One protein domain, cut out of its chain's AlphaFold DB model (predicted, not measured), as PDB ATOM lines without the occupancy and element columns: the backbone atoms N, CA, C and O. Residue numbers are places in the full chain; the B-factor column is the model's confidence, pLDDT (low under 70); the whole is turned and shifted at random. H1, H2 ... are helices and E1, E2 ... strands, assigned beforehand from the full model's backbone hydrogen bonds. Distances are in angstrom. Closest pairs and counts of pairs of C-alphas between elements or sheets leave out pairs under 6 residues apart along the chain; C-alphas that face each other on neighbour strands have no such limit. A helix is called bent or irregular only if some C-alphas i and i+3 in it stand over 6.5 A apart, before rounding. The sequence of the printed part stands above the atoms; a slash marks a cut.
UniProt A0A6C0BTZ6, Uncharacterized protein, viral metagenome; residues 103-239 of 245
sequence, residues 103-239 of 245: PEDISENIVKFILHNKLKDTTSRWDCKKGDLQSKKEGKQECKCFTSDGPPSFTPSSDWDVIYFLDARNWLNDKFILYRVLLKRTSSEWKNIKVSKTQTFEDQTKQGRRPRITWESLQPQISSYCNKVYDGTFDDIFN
ATOM      1  N   PRO A 103     127.432 171.578 306.336       96.88
ATOM      2  CA  PRO A 103     126.663 171.298 305.125       96.88
ATOM      3  C   PRO A 103     127.531 170.924 303.919       96.88
ATOM      4  O   PRO A 103     128.674 171.381 303.801       96.88
ATOM      5  N   GLU A 104     126.986 170.098 303.019       95.31
ATOM      6  CA  GLU A 104     127.701 169.636 301.822       95.31
ATOM      7  C   GLU A 104     128.204 170.797 300.961       95.31
ATOM      8  O   GLU A 104     129.394 170.848 300.667       95.31
ATOM      9  N   ASP A 105     127.358 171.788 300.680       95.56
ATOM     10  CA  ASP A 105     127.678 172.942 299.847       95.56
ATOM     11  C   ASP A 105     128.863 173.733 300.408       95.56
ATOM     12  O   ASP A 105     129.804 174.040 299.679       95.56
ATOM     13  N   ILE A 106     128.888 173.984 301.717       98.19
ATOM     14  CA  ILE A 106     130.000 174.682 302.367       98.19
ATOM     15  C   ILE A 106     131.271 173.829 302.301       98.19
ATOM     16  O   ILE A 106     132.335 174.318 301.920       98.19
ATOM     17  N   SER A 107     131.184 172.551 302.676       98.12
ATOM     18  CA  SER A 107     132.363 171.685 302.777       98.12
ATOM     19  C   SER A 107     132.991 171.349 301.419       98.12
ATOM     20  O   SER A 107     134.214 171.376 301.283       98.12
ATOM     21  N   GLU A 108     132.177 171.104 300.396       97.88
ATOM     22  CA  GLU A 108     132.623 170.836 299.028       97.88
ATOM     23  C   GLU A 108     133.226 172.092 298.401       97.88
ATOM     24  O   GLU A 108     134.275 172.021 297.762       97.88
ATOM     25  N   ASN A 109     132.652 173.272 298.655       98.12
ATOM     26  CA  ASN A 109     133.232 174.515 298.158       98.12
ATOM     27  C   ASN A 109     134.518 174.914 298.901       98.12
ATOM     28  O   ASN A 109     135.424 175.450 298.263       98.12
ATOM     29  N   ILE A 110     134.676 174.582 300.190       98.56
ATOM     30  CA  ILE A 110     135.980 174.669 300.879       98.56
ATOM     31  C   ILE A 110     137.029 173.849 300.124       98.56
ATOM     32  O   ILE A 110     138.096 174.372 299.798       98.56
ATOM     33  N   VAL A 111     136.719 172.587 299.801       98.50
ATOM     34  CA  VAL A 111     137.617 171.733 299.012       98.50
ATOM     35  C   VAL A 111     137.917 172.394 297.670       98.50
ATOM     36  O   VAL A 111     139.090 172.617 297.373       98.50
ATOM     37  N   LYS A 112     136.893 172.796 296.907       97.62
ATOM     38  CA  LYS A 112     137.031 173.449 295.595       97.62
ATOM     39  C   LYS A 112     138.026 174.614 295.617       97.62
ATOM     40  O   LYS A 112     138.971 174.621 294.827       97.62
ATOM     41  N   PHE A 113     137.868 175.568 296.538       97.94
ATOM     42  CA  PHE A 113     138.768 176.725 296.617       97.94
ATOM     43  C   PHE A 113     140.186 176.352 297.068       97.94
ATOM     44  O   PHE A 113     141.150 176.958 296.595       97.94
ATOM     45  N   ILE A 114     140.353 175.323 297.907       98.25
ATOM     46  CA  ILE A 114     141.684 174.768 298.194       98.25
ATOM     47  C   ILE A 114     142.308 174.195 296.911       98.25
ATOM     48  O   ILE A 114     143.474 174.474 296.630       98.25
ATOM     49  N   LEU A 115     141.562 173.438 296.100       97.31
ATOM     50  CA  LEU A 115     142.082 172.883 294.841       97.31
ATOM     51  C   LEU A 115     142.502 173.990 293.869       97.31
ATOM     52  O   LEU A 115     143.583 173.914 293.275       97.31
ATOM     53  N   HIS A 116     141.686 175.039 293.751       95.94
ATOM     54  CA  HIS A 116     141.975 176.201 292.910       95.94
ATOM     55  C   HIS A 116     143.283 176.878 293.326       95.94
ATOM     56  O   HIS A 116     144.168 177.067 292.493       95.94
ATOM     57  N   ASN A 117     143.438 177.188 294.614       95.94
ATOM     58  CA  ASN A 117     144.524 178.051 295.088       95.94
ATOM     59  C   ASN A 117     145.802 177.294 295.476       95.94
ATOM     60  O   ASN A 117     146.892 177.873 295.442       95.94
ATOM     61  N   LYS A 118     145.696 176.012 295.847       94.50
ATOM     62  CA  LYS A 118     146.826 175.201 296.339       94.50
ATOM     63  C   LYS A 118     147.282 174.139 295.346       94.50
ATOM     64  O   LYS A 118     148.465 173.833 295.289       94.50
ATOM     65  N   LEU A 119     146.382 173.604 294.520       94.44
ATOM     66  CA  LEU A 119     146.737 172.628 293.477       94.44
ATOM     67  C   LEU A 119     146.693 173.200 292.057       94.44
ATOM     68  O   LEU A 119     146.963 172.465 291.096       94.44
ATOM     69  N   LYS A 120     146.369 174.496 291.928       94.38
ATOM     70  CA  LYS A 120     146.210 175.214 290.656       94.38
ATOM     71  C   LYS A 120     145.210 174.523 289.720       94.38
ATOM     72  O   LYS A 120     145.363 174.570 288.503       94.38
ATOM     73  N   ASP A 121     144.208 173.836 290.277       95.12
ATOM     74  CA  ASP A 121     143.139 173.202 289.502       95.12
ATOM     75  C   ASP A 121     141.904 174.103 289.463       95.12
ATOM     76  O   ASP A 121     140.883 173.816 290.079       95.12
ATOM     77  N   THR A 122     141.990 175.194 288.704       93.44
ATOM     78  CA  THR A 122     140.883 176.144 288.493       93.44
ATOM     79  C   THR A 122     139.721 175.559 287.684       93.44
ATOM     80  O   THR A 122     138.731 176.241 287.432       93.44
ATOM     81  N   THR A 123     139.826 174.298 287.250       94.06
ATOM     82  CA  THR A 123     138.789 173.616 286.468       94.06
ATOM     83  C   THR A 123     137.829 172.799 287.324       94.06
ATOM     84  O   THR A 123     136.822 172.325 286.793       94.06
ATOM     85  N   SER A 124     138.142 172.613 288.613       94.69
ATOM     86  CA  SER A 124     137.234 171.986 289.574       94.69
ATOM     87  C   SER A 124     135.999 172.862 289.763       94.69
ATOM     88  O   SER A 124     136.123 174.067 289.975       94.69
ATOM     89  N   ARG A 125     134.813 172.270 289.653       93.44
ATOM     90  CA  ARG A 125     133.530 172.968 289.778       93.44
ATOM     91  C   ARG A 125     132.549 172.188 290.641       93.44
ATOM     92  O   ARG A 125     132.622 170.957 290.701       93.44
ATOM     93  N   TRP A 126     131.629 172.923 291.255       92.31
ATOM     94  CA  TRP A 126     130.496 172.392 292.012       92.31
ATOM     95  C   TRP A 126     129.232 172.246 291.139       92.31
ATOM     96  O   TRP A 126     129.280 172.513 289.937       92.31
ATOM     97  N   ASP A 127     128.129 171.759 291.719       82.50
ATOM     98  CA  ASP A 127     126.850 171.466 291.037       82.50
ATOM     99  C   ASP A 127     127.010 170.533 289.817       82.50
ATOM    100  O   ASP A 127     126.593 170.780 288.677       82.50
ATOM    101  N   CYS A 128     127.705 169.422 290.051       81.31
ATOM    102  CA  CYS A 128     127.953 168.428 289.023       81.31
ATOM    103  C   CYS A 128     126.774 167.457 288.908       81.31
ATOM    104  O   CYS A 128     126.276 166.914 289.886       81.31
ATOM    105  N   LYS A 129     126.386 167.105 287.673       80.00
ATOM    106  CA  LYS A 129     125.365 166.059 287.431       80.00
ATOM    107  C   LYS A 129     125.725 164.697 288.046       80.00
ATOM    108  O   LYS A 129     124.861 163.827 288.132       80.00
ATOM    109  N   LYS A 130     127.012 164.465 288.331       77.25
ATOM    110  CA  LYS A 130     127.568 163.230 288.894       77.25
ATOM    111  C   LYS A 130     128.788 163.563 289.758       77.25
ATOM    112  O   LYS A 130     129.743 164.117 289.218       77.25
ATOM    113  N   GLY A 131     128.777 163.105 291.008       79.38
ATOM    114  CA  GLY A 131     129.838 163.353 291.991       79.38
ATOM    115  C   GLY A 131     129.673 164.694 292.703       79.38
ATOM    116  O   GLY A 131     128.846 165.505 292.291       79.38
ATOM    117  N   ASP A 132     130.474 164.891 293.744       93.88
ATOM    118  CA  ASP A 132     130.434 166.085 294.594       93.88
ATOM    119  C   ASP A 132     131.090 167.273 293.863       93.88
ATOM    120  O   ASP A 132     130.497 168.337 293.684       93.88
ATOM    121  N   LEU A 133     132.292 167.050 293.312       95.88
ATOM    122  CA  LEU A 133     132.996 167.985 292.430       95.88
ATOM    123  C   LEU A 133     133.445 167.293 291.130       95.88
ATOM    124  O   LEU A 133     133.539 166.063 291.032       95.88
ATOM    125  N   GLN A 134     133.768 168.086 290.108       94.94
ATOM    126  CA  GLN A 134     134.372 167.582 288.874       94.94
ATOM    127  C   GLN A 134     135.421 168.551 288.335       94.94
ATOM    128  O   GLN A 134     135.141 169.740 288.206       94.94
ATOM    129  N   SER A 135     136.582 168.042 287.917       94.69
ATOM    130  CA  SER A 135     137.609 168.841 287.239       94.69
ATOM    131  C   SER A 135     138.088 168.207 285.936       94.69
ATOM    132  O   SER A 135     137.927 167.006 285.703       94.69
ATOM    133  N   LYS A 136     138.687 169.016 285.053       94.06
ATOM    134  CA  LYS A 136     139.335 168.504 283.831       94.06
ATOM    135  C   LYS A 136     140.607 167.719 284.158       94.06
ATOM    136  O   LYS A 136     140.972 166.828 283.400       94.06
ATOM    137  N   LYS A 137     141.281 168.067 285.259       95.31
ATOM    138  CA  LYS A 137     142.565 167.488 285.666       95.31
ATOM    139  C   LYS A 137     142.410 166.105 286.294       95.31
ATOM    140  O   LYS A 137     143.238 165.235 286.048       95.31
ATOM    141  N   GLU A 138     141.375 165.912 287.105       95.19
ATOM    142  CA  GLU A 138     141.228 164.711 287.938       95.19
ATOM    143  C   GLU A 138     139.937 163.935 287.693       95.19
ATOM    144  O   GLU A 138     139.795 162.832 288.207       95.19
ATOM    145  N   GLY A 139     139.005 164.472 286.905       94.81
ATOM    146  CA  GLY A 139     137.726 163.816 286.654       94.81
ATOM    147  C   GLY A 139     136.763 163.991 287.826       94.81
ATOM    148  O   GLY A 139     136.561 165.112 288.295       94.81
ATOM    149  N   LYS A 140     136.105 162.903 288.248       96.19
ATOM    150  CA  LYS A 140     135.125 162.931 289.348       96.19
ATOM    151  C   LYS A 140     135.827 162.979 290.703       96.19
ATOM    152  O   LYS A 140     136.634 162.101 291.014       96.19
ATOM    153  N   GLN A 141     135.452 163.951 291.520       96.94
ATOM    154  CA  GLN A 141     136.031 164.215 292.829       96.94
ATOM    155  C   GLN A 141     134.967 163.941 293.903       96.94
ATOM    156  O   GLN A 141     133.924 164.591 293.923       96.94
ATOM    157  N   GLU A 142     135.217 162.967 294.780       97.38
ATOM    158  CA  GLU A 142     134.392 162.722 295.974       97.38
ATOM    159  C   GLU A 142     134.942 163.541 297.145       97.38
ATOM    160  O   GLU A 142     136.157 163.583 297.363       97.38
ATOM    161  N   CYS A 143     134.061 164.145 297.932       97.44
ATOM    162  CA  CYS A 143     134.394 164.901 299.127       97.44
ATOM    163  C   CYS A 143     133.856 164.193 300.378       97.44
ATOM    164  O   CYS A 143     132.714 163.736 300.471       97.44
ATOM    165  N   LYS A 144     134.703 164.100 301.400       97.12
ATOM    166  CA  LYS A 144     134.330 163.615 302.728       97.12
ATOM    167  C   LYS A 144     134.778 164.618 303.768       97.12
ATOM    168  O   LYS A 144     135.956 164.698 304.088       97.12
ATOM    169  N   CYS A 145     133.820 165.345 304.324       97.44
ATOM    170  CA  CYS A 145     134.045 166.214 305.467       97.44
ATOM    171  C   CYS A 145     133.697 165.483 306.766       97.44
ATOM    172  O   CYS A 145     132.615 164.903 306.889       97.44
ATOM    173  N   PHE A 146     134.591 165.532 307.752       96.62
ATOM    174  CA  PHE A 146     134.326 165.015 309.094       96.62
ATOM    175  C   PHE A 146     134.679 166.053 310.161       96.62
ATOM    176  O   PHE A 146     135.733 166.678 310.133       96.62
ATOM    177  N   THR A 147     133.768 166.234 311.116       96.50
ATOM    178  CA  THR A 147     133.882 167.192 312.233       96.50
ATOM    179  C   THR A 147     134.088 166.500 313.584       96.50
ATOM    180  O   THR A 147     134.074 167.144 314.629       96.50
ATOM    181  N   SER A 148     134.250 165.173 313.576       94.94
ATOM    182  CA  SER A 148     134.497 164.322 314.747       94.94
ATOM    183  C   SER A 148     135.227 163.046 314.316       94.94
ATOM    184  O   SER A 148     135.382 162.814 313.119       94.94
ATOM    185  N   ASP A 149     135.582 162.185 315.269       94.75
ATOM    186  CA  ASP A 149     136.212 160.876 315.008       94.75
ATOM    187  C   ASP A 149     135.203 159.798 314.550       94.75
ATOM    188  O   ASP A 149     135.511 158.611 314.429       94.75
ATOM    189  N   GLY A 150     133.951 160.202 314.306       93.00
ATOM    190  CA  GLY A 150     132.942 159.340 313.707       93.00
ATOM    191  C   GLY A 150     133.315 158.935 312.272       93.00
ATOM    192  O   GLY A 150     133.958 159.698 311.551       93.00
ATOM    193  N   PRO A 151     132.890 157.743 311.813       93.00
ATOM    194  CA  PRO A 151     133.263 157.254 310.494       93.00
ATOM    195  C   PRO A 151     132.632 158.095 309.370       93.00
ATOM    196  O   PRO A 151     131.406 158.279 309.381       93.00
ATOM    197  N   PRO A 152     133.405 158.539 308.354       91.38
ATOM    198  CA  PRO A 152     132.836 159.072 307.123       91.38
ATOM    199  C   PRO A 152     131.855 158.083 306.480       91.38
ATOM    200  O   PRO A 152     131.985 156.859 306.572       91.38
ATOM    201  N   SER A 153     130.828 158.629 305.826       84.19
ATOM    202  CA  SER A 153     129.778 157.837 305.193       84.19
ATOM    203  C   SER A 153     130.067 157.603 303.717       84.19
ATOM    204  O   SER A 153     130.151 158.558 302.948       84.19
ATOM    205  N   PHE A 154     130.117 156.333 303.314       93.00
ATOM    206  CA  PHE A 154     130.270 155.924 301.919       93.00
ATOM    207  C   PHE A 154     128.982 155.286 301.405       93.00
ATOM    208  O   PHE A 154     128.457 154.347 302.012       93.00
ATOM    209  N   THR A 155     128.464 155.784 300.286       91.12
ATOM    210  CA  THR A 155     127.342 155.144 299.594       91.12
ATOM    211  C   THR A 155     127.867 153.917 298.836       91.12
ATOM    212  O   THR A 155     128.945 153.981 298.261       91.12
ATOM    213  N   PRO A 156     127.165 152.770 298.796       91.44
ATOM    214  CA  PRO A 156     127.705 151.570 298.145       91.44
ATOM    215  C   PRO A 156     127.976 151.766 296.647       91.44
ATOM    216  O   PRO A 156     128.904 151.175 296.099       91.44
ATOM    217  N   SER A 157     127.165 152.617 296.013       91.31
ATOM    218  CA  SER A 157     127.167 152.915 294.582       91.31
ATOM    219  C   SER A 157     127.874 154.222 294.205       91.31
ATOM    220  O   SER A 157     127.792 154.614 293.043       91.31
ATOM    221  N   SER A 158     128.493 154.939 295.153       90.62
ATOM    222  CA  SER A 158     129.286 156.131 294.816       90.62
ATOM    223  C   SER A 158     130.518 155.728 294.008       90.62
ATOM    224  O   SER A 158     131.083 154.655 294.230       90.62
ATOM    225  N   ASP A 159     130.923 156.593 293.085       93.06
ATOM    226  CA  ASP A 159     132.010 156.366 292.137       93.06
ATOM    227  C   ASP A 159     132.819 157.653 291.962       93.06
ATOM    228  O   ASP A 159     132.238 158.726 291.798       93.06
ATOM    229  N   TRP A 160     134.145 157.532 291.961       96.31
ATOM    230  CA  TRP A 160     135.074 158.658 291.896       96.31
ATOM    231  C   TRP A 160     136.410 158.254 291.274       96.31
ATOM    232  O   TRP A 160     136.833 157.092 291.349       96.31
ATOM    233  N   ASP A 161     137.091 159.243 290.700       97.38
ATOM    234  CA  ASP A 161     138.461 159.122 290.207       97.38
ATOM    235  C   ASP A 161     139.483 159.515 291.286       97.38
ATOM    236  O   ASP A 161     140.563 158.930 291.361       97.38
ATOM    237  N   VAL A 162     139.122 160.465 292.149       97.44
ATOM    238  CA  VAL A 162     139.910 160.923 293.300       97.44
ATOM    239  C   VAL A 162     138.971 161.212 294.471       97.44
ATOM    240  O   VAL A 162     137.824 161.613 294.264       97.44
ATOM    241  N   ILE A 163     139.446 161.008 295.700       98.19
ATOM    242  CA  ILE A 163     138.682 161.319 296.912       98.19
ATOM    243  C   ILE A 163     139.464 162.255 297.832       98.19
ATOM    244  O   ILE A 163     140.667 162.090 298.058       98.19
ATOM    245  N   TYR A 164     138.753 163.243 298.358       98.44
ATOM    246  CA  TYR A 164     139.251 164.276 299.245       98.44
ATOM    247  C   TYR A 164     138.639 164.130 300.633       98.44
ATOM    248  O   TYR A 164     137.422 164.035 300.784       98.44
ATOM    249  N   PHE A 165     139.489 164.151 301.654       98.50
ATOM    250  CA  PHE A 165     139.088 164.108 303.054       98.50
ATOM    251  C   PHE A 165     139.381 165.456 303.705       98.50
ATOM    252  O   PHE A 165     140.543 165.807 303.919       98.50
ATOM    253  N   LEU A 166     138.322 166.210 303.994       98.62
ATOM    254  CA  LEU A 166     138.380 167.466 304.727       98.62
ATOM    255  C   LEU A 166     138.239 167.167 306.224       98.62
ATOM    256  O   LEU A 166     137.142 166.895 306.722       98.62
ATOM    257  N   ASP A 167     139.362 167.215 306.934       98.31
ATOM    258  CA  ASP A 167     139.380 167.196 308.392       98.31
ATOM    259  C   ASP A 167     138.960 168.573 308.897       98.31
ATOM    260  O   ASP A 167     139.694 169.563 308.805       98.31
ATOM    261  N   ALA A 168     137.741 168.611 309.411       98.12
ATOM    262  CA  ALA A 168     137.108 169.784 309.967       98.12
ATOM    263  C   ALA A 168     136.888 169.610 311.473       98.12
ATOM    264  O   ALA A 168     136.007 170.250 312.028       98.12
ATOM    265  N   ARG A 169     137.645 168.760 312.183       97.31
ATOM    266  CA  ARG A 169     137.470 168.594 313.644       97.31
ATOM    267  C   ARG A 169     137.722 169.884 314.431       97.31
ATOM    268  O   ARG A 169     137.109 170.086 315.475       97.31
ATOM    269  N   ASN A 170     138.559 170.781 313.906       97.69
ATOM    270  CA  ASN A 170     138.909 172.062 314.533       97.69
ATOM    271  C   ASN A 170     138.307 173.291 313.816       97.69
ATOM    272  O   ASN A 170     138.786 174.416 313.967       97.69
ATOM    273  N   TRP A 171     137.239 173.093 313.040       98.06
ATOM    274  CA  TRP A 171     136.662 174.130 312.181       98.06
ATOM    275  C   TRP A 171     136.078 175.336 312.930       98.06
ATOM    276  O   TRP A 171     136.004 176.422 312.366       98.06
ATOM    277  N   LEU A 172     135.667 175.180 314.195       97.81
ATOM    278  CA  LEU A 172     135.191 176.304 315.014       97.81
ATOM    279  C   LEU A 172     136.314 177.304 315.337       97.81
ATOM    280  O   LEU A 172     136.029 178.472 315.584       97.81
ATOM    281  N   ASN A 173     137.570 176.861 315.258       98.12
ATOM    282  CA  ASN A 173     138.769 177.697 315.332       98.12
ATOM    283  C   ASN A 173     139.320 178.022 313.932       98.12
ATOM    284  O   ASN A 173     140.514 178.267 313.776       98.12
ATOM    285  N   ASP A 174     138.465 177.943 312.909       98.12
ATOM    286  CA  ASP A 174     138.780 178.198 311.501       98.12
ATOM    287  C   ASP A 174     139.838 177.265 310.906       98.12
ATOM    288  O   ASP A 174     140.347 177.552 309.834       98.12
ATOM    289  N   LYS A 175     140.192 176.148 311.552       98.50
ATOM    290  CA  LYS A 175     141.261 175.256 311.082       98.50
ATOM    291  C   LYS A 175     140.726 174.077 310.281       98.50
ATOM    292  O   LYS A 175     139.809 173.383 310.723       98.50
ATOM    293  N   PHE A 176     141.380 173.821 309.151       98.62
ATOM    294  CA  PHE A 176     141.076 172.723 308.239       98.62
ATOM    295  C   PHE A 176     142.350 172.035 307.763       98.62
ATOM    296  O   PHE A 176     143.371 172.686 307.529       98.62
ATOM    297  N   ILE A 177     142.255 170.723 307.548       98.69
ATOM    298  CA  ILE A 177     143.285 169.943 306.861       98.69
ATOM    299  C   ILE A 177     142.621 169.215 305.696       98.69
ATOM    300  O   ILE A 177     141.604 168.552 305.881       98.69
ATOM    301  N   LEU A 178     143.187 169.329 304.495       98.75
ATOM    302  CA  LEU A 178     142.711 168.584 303.331       98.75
ATOM    303  C   LEU A 178     143.712 167.494 302.969       98.75
ATOM    304  O   LEU A 178     144.885 167.771 302.701       98.75
ATOM    305  N   TYR A 179     143.216 166.266 302.893       98.75
ATOM    306  CA  TYR A 179     143.952 165.121 302.380       98.75
ATOM    307  C   TYR A 179     143.410 164.727 301.007       98.75
ATOM    308  O   TYR A 179     142.206 164.548 300.830       98.75
ATOM    309  N   ARG A 180     144.307 164.578 300.035       98.56
ATOM    310  CA  ARG A 180     144.033 164.115 298.672       98.56
ATOM    311  C   ARG A 180     144.474 162.669 298.538       98.56
ATOM    312  O   ARG A 180     145.658 162.381 298.714       98.56
ATOM    313  N   VAL A 181     143.553 161.779 298.180       98.44
ATOM    314  CA  VAL A 181     143.840 160.353 298.014       98.44
ATOM    315  C   VAL A 181     143.721 159.966 296.547       98.44
ATOM    316  O   VAL A 181     142.638 160.001 295.963       98.44
ATOM    317  N   LEU A 182     144.845 159.560 295.959       97.50
ATOM    318  CA  LEU A 182     144.967 159.193 294.545       97.50
ATOM    319  C   LEU A 182     144.541 157.744 294.274       97.50
ATOM    320  O   LEU A 182     145.282 156.965 293.680       97.50
ATOM    321  N   LEU A 183     143.342 157.381 294.727       97.69
ATOM    322  CA  LEU A 183     142.738 156.074 294.486       97.69
ATOM    323  C   LEU A 183     141.333 156.246 293.921       97.69
ATOM    324  O   LEU A 183     140.502 156.966 294.479       97.69
ATOM    325  N   LYS A 184     141.051 155.509 292.848       97.69
ATOM    326  CA  LYS A 184     139.700 155.403 292.306       97.69
ATOM    327  C   LYS A 184     138.868 154.493 293.195       97.69
ATOM    328  O   LYS A 184     139.393 153.556 293.800       97.69
ATOM    329  N   ARG A 185     137.544 154.660 293.167       96.19
ATOM    330  CA  ARG A 185     136.618 153.712 293.815       96.19
ATOM    331  C   ARG A 185     136.874 152.262 293.382       96.19
ATOM    332  O   ARG A 185     136.667 151.326 294.159       96.19
ATOM    333  N   THR A 186     137.273 152.075 292.126       96.25
ATOM    334  CA  THR A 186     137.471 150.771 291.486       96.25
ATOM    335  C   THR A 186     138.870 150.181 291.670       96.25
ATOM    336  O   THR A 186     139.040 149.002 291.339       96.25
ATOM    337  N   SER A 187     139.823 150.950 292.209       97.62
ATOM    338  CA  SER A 187     141.190 150.507 292.498       97.62
ATOM    339  C   SER A 187     141.200 149.315 293.458       97.62
ATOM    340  O   SER A 187     140.422 149.273 294.416       97.62
ATOM    341  N   SER A 188     142.081 148.343 293.215       97.94
ATOM    342  CA  SER A 188     142.210 147.141 294.050       97.94
ATOM    343  C   SER A 188     142.568 147.494 295.494       97.94
ATOM    344  O   SER A 188     142.022 146.913 296.427       97.94
ATOM    345  N   GLU A 189     143.423 148.496 295.675       98.25
ATOM    346  CA  GLU A 189     143.825 149.053 296.964       98.25
ATOM    347  C   GLU A 189     142.606 149.526 297.754       98.25
ATOM    348  O   GLU A 189     142.437 149.146 298.909       98.25
ATOM    349  N   TRP A 190     141.705 150.280 297.111       98.19
ATOM    350  CA  TRP A 190     140.498 150.786 297.762       98.19
ATOM    351  C   TRP A 190     139.509 149.668 298.098       98.19
ATOM    352  O   TRP A 190     138.971 149.597 299.203       98.19
ATOM    353  N   LYS A 191     139.280 148.757 297.148       97.75
ATOM    354  CA  LYS A 191     138.376 147.611 297.326       97.75
ATOM    355  C   LYS A 191     138.768 146.743 298.519       97.75
ATOM    356  O   LYS A 191     137.887 146.275 299.240       97.75
ATOM    357  N   ASN A 192     140.071 146.570 298.730       98.19
ATOM    358  CA  ASN A 192     140.632 145.691 299.751       98.19
ATOM    359  C   ASN A 192     140.791 146.342 301.136       98.19
ATOM    360  O   ASN A 192     141.181 145.637 302.069       98.19
ATOM    361  N   ILE A 193     140.454 147.630 301.302       98.25
ATOM    362  CA  ILE A 193     140.453 148.303 302.614       98.25
ATOM    363  C   ILE A 193     139.626 147.483 303.600       98.25
ATOM    364  O   ILE A 193     138.459 147.180 303.352       98.25
ATOM    365  N   LYS A 194     140.210 147.143 304.746       98.19
ATOM    366  CA  LYS A 194     139.523 146.420 305.814       98.19
ATOM    367  C   LYS A 194     138.639 147.380 306.596       98.19
ATOM    368  O   LYS A 194     139.122 148.318 307.224       98.19
ATOM    369  N   VAL A 195     137.336 147.108 306.562       96.00
ATOM    370  CA  VAL A 195     136.307 147.816 307.347       96.00
ATOM    371  C   VAL A 195     135.986 147.079 308.649       96.00
ATOM    372  O   VAL A 195     135.466 147.664 309.593       96.00
ATOM    373  N   SER A 196     136.304 145.784 308.711       95.00
ATOM    374  CA  SER A 196     136.295 144.966 309.922       95.00
ATOM    375  C   SER A 196     137.376 143.886 309.820       95.00
ATOM    376  O   SER A 196     138.073 143.780 308.810       95.00
ATOM    377  N   LYS A 197     137.496 143.034 310.847       94.44
ATOM    378  CA  LYS A 197     138.411 141.879 310.822       94.44
ATOM    379  C   LYS A 197     138.131 140.921 309.657       94.44
ATOM    380  O   LYS A 197     139.055 140.313 309.134       94.44
ATOM    381  N   THR A 198     136.866 140.781 309.258       96.50
ATOM    382  CA  THR A 198     136.423 139.763 308.294       96.50
ATOM    383  C   THR A 198     135.999 140.331 306.947       96.50
ATOM    384  O   THR A 198     135.946 139.579 305.982       96.50
ATOM    385  N   GLN A 199     135.705 141.630 306.857       97.56
ATOM    386  CA  GLN A 199     135.158 142.244 305.646       97.56
ATOM    387  C   GLN A 199     136.034 143.384 305.132       97.56
ATOM    388  O   GLN A 199     136.584 144.185 305.894       97.56
ATOM    389  N   THR A 200     136.116 143.460 303.810       97.94
ATOM    390  CA  THR A 200     136.670 144.586 303.061       97.94
ATOM    391  C   THR A 200     135.587 145.611 302.706       97.94
ATOM    392  O   THR A 200     134.386 145.370 302.874       97.94
ATOM    393  N   PHE A 201     136.009 146.769 302.202       97.50
ATOM    394  CA  PHE A 201     135.128 147.792 301.654       97.50
ATOM    395  C   PHE A 201     134.254 147.201 300.544       97.50
ATOM    396  O   PHE A 201     133.032 147.356 300.563       97.50
ATOM    397  N   GLU A 202     134.865 146.456 299.618       97.44
ATOM    398  CA  GLU A 202     134.155 145.816 298.513       97.44
ATOM    399  C   GLU A 202     133.109 144.809 299.014       97.44
ATOM    400  O   GLU A 202     131.969 144.847 298.543       97.44
ATOM    401  N   ASP A 203     133.436 143.990 300.021       97.81
ATOM    402  CA  ASP A 203     132.491 143.023 300.605       97.81
ATOM    403  C   ASP A 203     131.224 143.704 301.132       97.81
ATOM    404  O   ASP A 203     130.115 143.220 300.887       97.81
ATOM    405  N   GLN A 204     131.367 144.836 301.834       96.25
ATOM    406  CA  GLN A 204     130.210 145.585 302.330       96.25
ATOM    407  C   GLN A 204     129.416 146.228 301.193       96.25
ATOM    408  O   GLN A 204     128.186 146.143 301.188       96.25
ATOM    409  N   THR A 205     130.089 146.810 300.200       96.25
ATOM    410  CA  THR A 205     129.380 147.442 299.078       96.25
ATOM    411  C   THR A 205     128.625 146.447 298.197       96.25
ATOM    412  O   THR A 205     127.508 146.754 297.785       96.25
ATOM    413  N   LYS A 206     129.153 145.232 297.986       96.56
ATOM    414  CA  LYS A 206     128.451 144.146 297.274       96.56
ATOM    415  C   LYS A 206     127.173 143.699 297.985       96.56
ATOM    416  O   LYS A 206     126.227 143.281 297.331       96.56
ATOM    417  N   GLN A 207     127.122 143.835 299.309       96.31
ATOM    418  CA  GLN A 207     125.918 143.596 300.116       96.31
ATOM    419  C   GLN A 207     124.955 144.800 300.127       96.31
ATOM    420  O   GLN A 207     123.978 144.791 300.871       96.31
ATOM    421  N   GLY A 208     125.247 145.878 299.389       95.50
ATOM    422  CA  GLY A 208     124.483 147.128 299.450       95.50
ATOM    423  C   GLY A 208     124.615 147.868 300.787       95.50
ATOM    424  O   GLY A 208     123.853 148.797 301.063       95.50
ATOM    425  N   ARG A 209     125.573 147.484 301.641       94.88
ATOM    426  CA  ARG A 209     125.813 148.122 302.939       94.88
ATOM    427  C   ARG A 209     126.767 149.289 302.768       94.88
ATOM    428  O   ARG A 209     127.738 149.194 302.025       94.88
ATOM    429  N   ARG A 210     126.504 150.383 303.487       94.50
ATOM    430  CA  ARG A 210     127.409 151.538 303.563       94.50
ATOM    431  C   ARG A 210     128.651 151.169 304.377       94.50
ATOM    432  O   ARG A 210     128.486 150.900 305.571       94.50
ATOM    433  N   PRO A 211     129.859 151.210 303.790       95.06
ATOM    434  CA  PRO A 211     131.092 151.084 304.548       95.06
ATOM    435  C   PRO A 211     131.164 152.108 305.680       95.06
ATOM    436  O   PRO A 211     130.917 153.300 305.472       95.06
ATOM    437  N   ARG A 212     131.464 151.634 306.892       91.94
ATOM    438  CA  ARG A 212     131.689 152.462 308.086       91.94
ATOM    439  C   ARG A 212     133.103 152.198 308.590       91.94
ATOM    440  O   ARG A 212     133.348 151.162 309.194       91.94
ATOM    441  N   ILE A 213     134.017 153.123 308.322       95.25
ATOM    442  CA  ILE A 213     135.417 153.058 308.753       95.25
ATOM    443  C   ILE A 213     135.836 154.442 309.247       95.25
ATOM    444  O   ILE A 213     135.499 155.430 308.600       95.25
ATOM    445  N   THR A 214     136.492 154.526 310.405       96.38
ATOM    446  CA  THR A 214     136.991 155.804 310.945       96.38
ATOM    447  C   THR A 214     138.229 156.263 310.191       96.38
ATOM    448  O   THR A 214     138.908 155.451 309.557       96.38
ATOM    449  N   TRP A 215     138.547 157.556 310.268       96.81
ATOM    450  CA  TRP A 215     139.757 158.086 309.641       96.81
ATOM    451  C   TRP A 215     141.022 157.421 310.194       96.81
ATOM    452  O   TRP A 215     141.891 157.026 309.425       96.81
ATOM    453  N   GLU A 216     141.073 157.183 311.505       96.50
ATOM    454  CA  GLU A 216     142.193 156.539 312.204       96.50
ATOM    455  C   GLU A 216     142.438 155.106 311.711       96.50
ATOM    456  O   GLU A 216     143.575 154.648 311.667       96.50
ATOM    457  N   SER A 217     141.375 154.399 311.312       96.94
ATOM    458  CA  SER A 217     141.480 153.046 310.750       96.94
ATOM    459  C   SER A 217     141.753 153.060 309.244       96.94
ATOM    460  O   SER A 217     142.387 152.145 308.717       96.94
ATOM    461  N   LEU A 218     141.238 154.069 308.537       97.81
ATOM    462  CA  LEU A 218     141.335 154.195 307.087       97.81
ATOM    463  C   LEU A 218     142.707 154.711 306.650       97.81
ATOM    464  O   LEU A 218     143.348 154.081 305.813       97.81
ATOM    465  N   GLN A 219     143.151 155.842 307.206       97.19
ATOM    466  CA  GLN A 219     144.330 156.578 306.752       97.19
ATOM    467  C   GLN A 219     145.594 155.707 306.683       97.19
ATOM    468  O   GLN A 219     146.259 155.772 305.647       97.19
ATOM    469  N   PRO A 220     145.901 154.830 307.663       98.06
ATOM    470  CA  PRO A 220     147.082 153.973 307.581       98.06
ATOM    471  C   PRO A 220     147.066 153.035 306.366       98.06
ATOM    472  O   PRO A 220     148.102 152.827 305.738       98.06
ATOM    473  N   GLN A 221     145.886 152.526 305.989       98.19
ATOM    474  CA  GLN A 221     145.708 151.581 304.876       98.19
ATOM    475  C   GLN A 221     145.839 152.239 303.495       98.19
ATOM    476  O   GLN A 221     146.087 151.552 302.509       98.19
ATOM    477  N   ILE A 222     145.674 153.563 303.418       97.44
ATOM    478  CA  ILE A 222     145.766 154.344 302.174       97.44
ATOM    479  C   ILE A 222     146.919 155.356 302.199       97.44
ATOM    480  O   ILE A 222     147.013 156.203 301.313       97.44
ATOM    481  N   SER A 223     147.779 155.294 303.217       96.94
ATOM    482  CA  SER A 223     148.788 156.315 303.518       96.94
ATOM    483  C   SER A 223     149.754 156.564 302.358       96.94
ATOM    484  O   SER A 223     150.042 157.717 302.052       96.94
ATOM    485  N   SER A 224     150.155 155.516 301.631       97.81
ATOM    486  CA  SER A 224     151.012 155.614 300.438       97.81
ATOM    487  C   SER A 224     150.386 156.382 299.267       97.81
ATOM    488  O   SER A 224     151.097 156.793 298.356       97.81
ATOM    489  N   TYR A 225     149.066 156.582 299.281       98.06
ATOM    490  CA  TYR A 225     148.312 157.303 298.250       98.06
ATOM    491  C   TYR A 225     147.726 158.625 298.762       98.06
ATOM    492  O   TYR A 225     147.039 159.321 298.010       98.06
ATOM    493  N   CYS A 226     147.957 158.954 300.036       98.06
ATOM    494  CA  CYS A 226     147.308 160.041 300.753       98.06
ATOM    495  C   CYS A 226     148.279 161.204 300.972       98.06
ATOM    496  O   CYS A 226     149.232 161.103 301.742       98.06
ATOM    497  N   ASN A 227     148.008 162.334 300.322       97.50
ATOM    498  CA  ASN A 227     148.818 163.543 300.420       97.50
ATOM    499  C   ASN A 227     148.075 164.617 301.210       97.50
ATOM    500  O   ASN A 227     146.942 164.956 300.870       97.50
ATOM    501  N   LYS A 228     148.722 165.215 302.212       98.00
ATOM    502  CA  LYS A 228     148.209 166.436 302.845       98.00
ATOM    503  C   LYS A 228     148.442 167.611 301.894       98.00
ATOM    504  O   LYS A 228     149.587 167.973 301.643       98.00
ATOM    505  N   VAL A 229     147.369 168.173 301.345       97.00
ATOM    506  CA  VAL A 229     147.431 169.271 300.358       97.00
ATOM    507  C   VAL A 229     147.143 170.637 300.969       97.00
ATOM    508  O   VAL A 229     147.448 171.661 300.364       97.00
ATOM    509  N   TYR A 230     146.558 170.658 302.166       98.12
ATOM    510  CA  TYR A 230     146.256 171.880 302.892       98.12
ATOM    511  C   TYR A 230     146.267 171.642 304.394       98.12
ATOM    512  O   TYR A 230     145.810 170.595 304.843       98.12
ATOM    513  N   ASP A 231     146.769 172.618 305.142       97.75
ATOM    514  CA  ASP A 231     146.782 172.667 306.602       97.75
ATOM    515  C   ASP A 231     146.843 174.148 306.998       97.75
ATOM    516  O   ASP A 231     147.889 174.788 306.875       97.75
ATOM    517  N   GLY A 232     145.697 174.740 307.328       97.44
ATOM    518  CA  GLY A 232     145.595 176.195 307.430       97.44
ATOM    519  C   GLY A 232     144.260 176.688 307.970       97.44
ATOM    520  O   GLY A 232     143.424 175.900 308.421       97.44
ATOM    521  N   THR A 233     144.086 178.012 307.978       98.12
ATOM    522  CA  THR A 233     142.831 178.639 308.419       98.12
ATOM    523  C   THR A 233     141.794 178.726 307.294       98.12
ATOM    524  O   THR A 233     142.108 178.462 306.142       98.12
ATOM    525  N   PHE A 234     140.550 179.105 307.570       98.06
ATOM    526  CA  PHE A 234     139.555 179.313 306.520       98.06
ATOM    527  C   PHE A 234     139.957 180.439 305.554       98.06
ATOM    528  O   PHE A 234     139.818 180.294 304.342       98.06
ATOM    529  N   ASP A 235     140.513 181.542 306.058       96.62
ATOM    530  CA  ASP A 235     140.898 182.672 305.208       96.62
ATOM    531  C   ASP A 235     142.123 182.368 304.332       96.62
ATOM    532  O   ASP A 235     142.170 182.788 303.172       96.62
ATOM    533  N   ASP A 236     143.066 181.559 304.829       95.94
ATOM    534  CA  ASP A 236     144.268 181.157 304.083       95.94
ATOM    535  C   ASP A 236     143.955 180.320 302.830       95.94
ATOM    536  O   ASP A 236     144.805 180.186 301.939       95.94
ATOM    537  N   ILE A 237     142.737 179.773 302.723       96.19
ATOM    538  CA  ILE A 237     142.258 179.046 301.539       96.19
ATOM    539  C   ILE A 237     142.326 179.940 300.300       96.19
ATOM    540  O   ILE A 237     142.636 179.458 299.210       96.19
ATOM    541  N   PHE A 238     142.057 181.236 300.460       94.75
ATOM    542  CA  PHE A 238     141.925 182.183 299.353       94.75
ATOM    543  C   PHE A 238     143.243 182.837 298.936       94.75
ATOM    544  O   PHE A 238     143.256 183.599 297.970       94.75
ATOM    545  N   ASN A 239     144.329 182.535 299.645       89.44
ATOM    546  CA  ASN A 239     145.667 183.003 299.318       89.44
ATOM    547  C   ASN A 239     146.325 181.960 298.397       89.44
ATOM    548  O   ASN A 239     146.427 180.794 298.792       89.44
TER     549      ASN A 239
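Overview. This is residues 103 to 239 of the 245 residues of an uncharacterized protein of viral metagenome (UniProt A0A6C0BTZ6). A five-stranded sheet, curled like part of a barrel, wraps round the long helix H1. The irregular helix H4 packs on its opposite face, and beyond H4 the small helices H2 and H3, with their loops, make one end of the longest axis, while the short H5 packs on H1 near the other end. The printed part has 137 residues, with five named helices and five named strands in the order H1 E1 E2 E3 E4 H2 H3 H4 E5 H5. The mixed sheet has the order E1 E2 E3 E4 E5, parallel at E2 and E3 and antiparallel elsewhere, and the class is mixed, helices and strands. The whole is compact, with a radius of gyration of the C-alphas of 14.5 A, and spans 45 by 31 by 27 A.

Along the chain. H1, residues 104 to 118, begins with C-alpha 104 at (127.701, 169.636, 301.822) and is 20.7 A long. E1 is residues 133 to 135; E2, residues 139 to 146, is 22.7 A long. E3, residues 162 to 167, measures 16.4 A and E4, residues 175 to 181, 20.0 A. H2 is residues 188 to 191 and H3 residues 201 to 206. H4, residues 215 to 225, measures 14.3 A and is irregular: C-alphas 221 and 224 are 8.0 A apart. E5, residues 226 to 233, is 20.6 A long. H5, residues 235 to 238, ends with C-alpha 238 at (141.925, 182.183, 299.353).

Arrangement. The sheet is strongly twisted, with edge strands E1 and E5. E1 and E2 form an antiparallel hairpin, with N 133 and O 141 3.0 A apart. E2 pairs with E1 over residues 139 to 141 and with parallel E3 over 141 to 146, where N 144 and O 164 are 2.8 A apart. E3 and E4 form an antiparallel hairpin, with N 165 and O 179 at 2.9 A. E4 and E5 are antiparallel, with N 178 and O 230 at 2.9 A. The sheet curls round H1; the closest C-alphas of H1 and E2 are those of Glu 108 and Cys 143, 6.2 A. H4 is on the opposite face, over E3 and E4, at a height over the sheet of 9.0 A. H1 touches H5, with the C-alphas of Ile 114 and Ile 237 closest at 5.5 A. H2 and H3 only just touch, with 3 pairs of C-alphas within 8 A, the closest being Lys 191 and Glu 202 at 4.7 A. Every O i to N i+4 pair is within hydrogen-bond range in H1 and H3; in H4 3 of 7 are, beside 4 of 8 O i to N i+3 pairs, and H2 and H5 are too short for an i+4 pair.

Size, cuts and confidence. The two C-alphas farthest apart are those of Thr 198 and Asn 239, 45.1 A. The printed part has no cut. The links H1 to E1, 14 residues, and E2 to E3, 15 residues, are long. The mean pLDDT of the printed part is 95.7, and no printed residue is under 70.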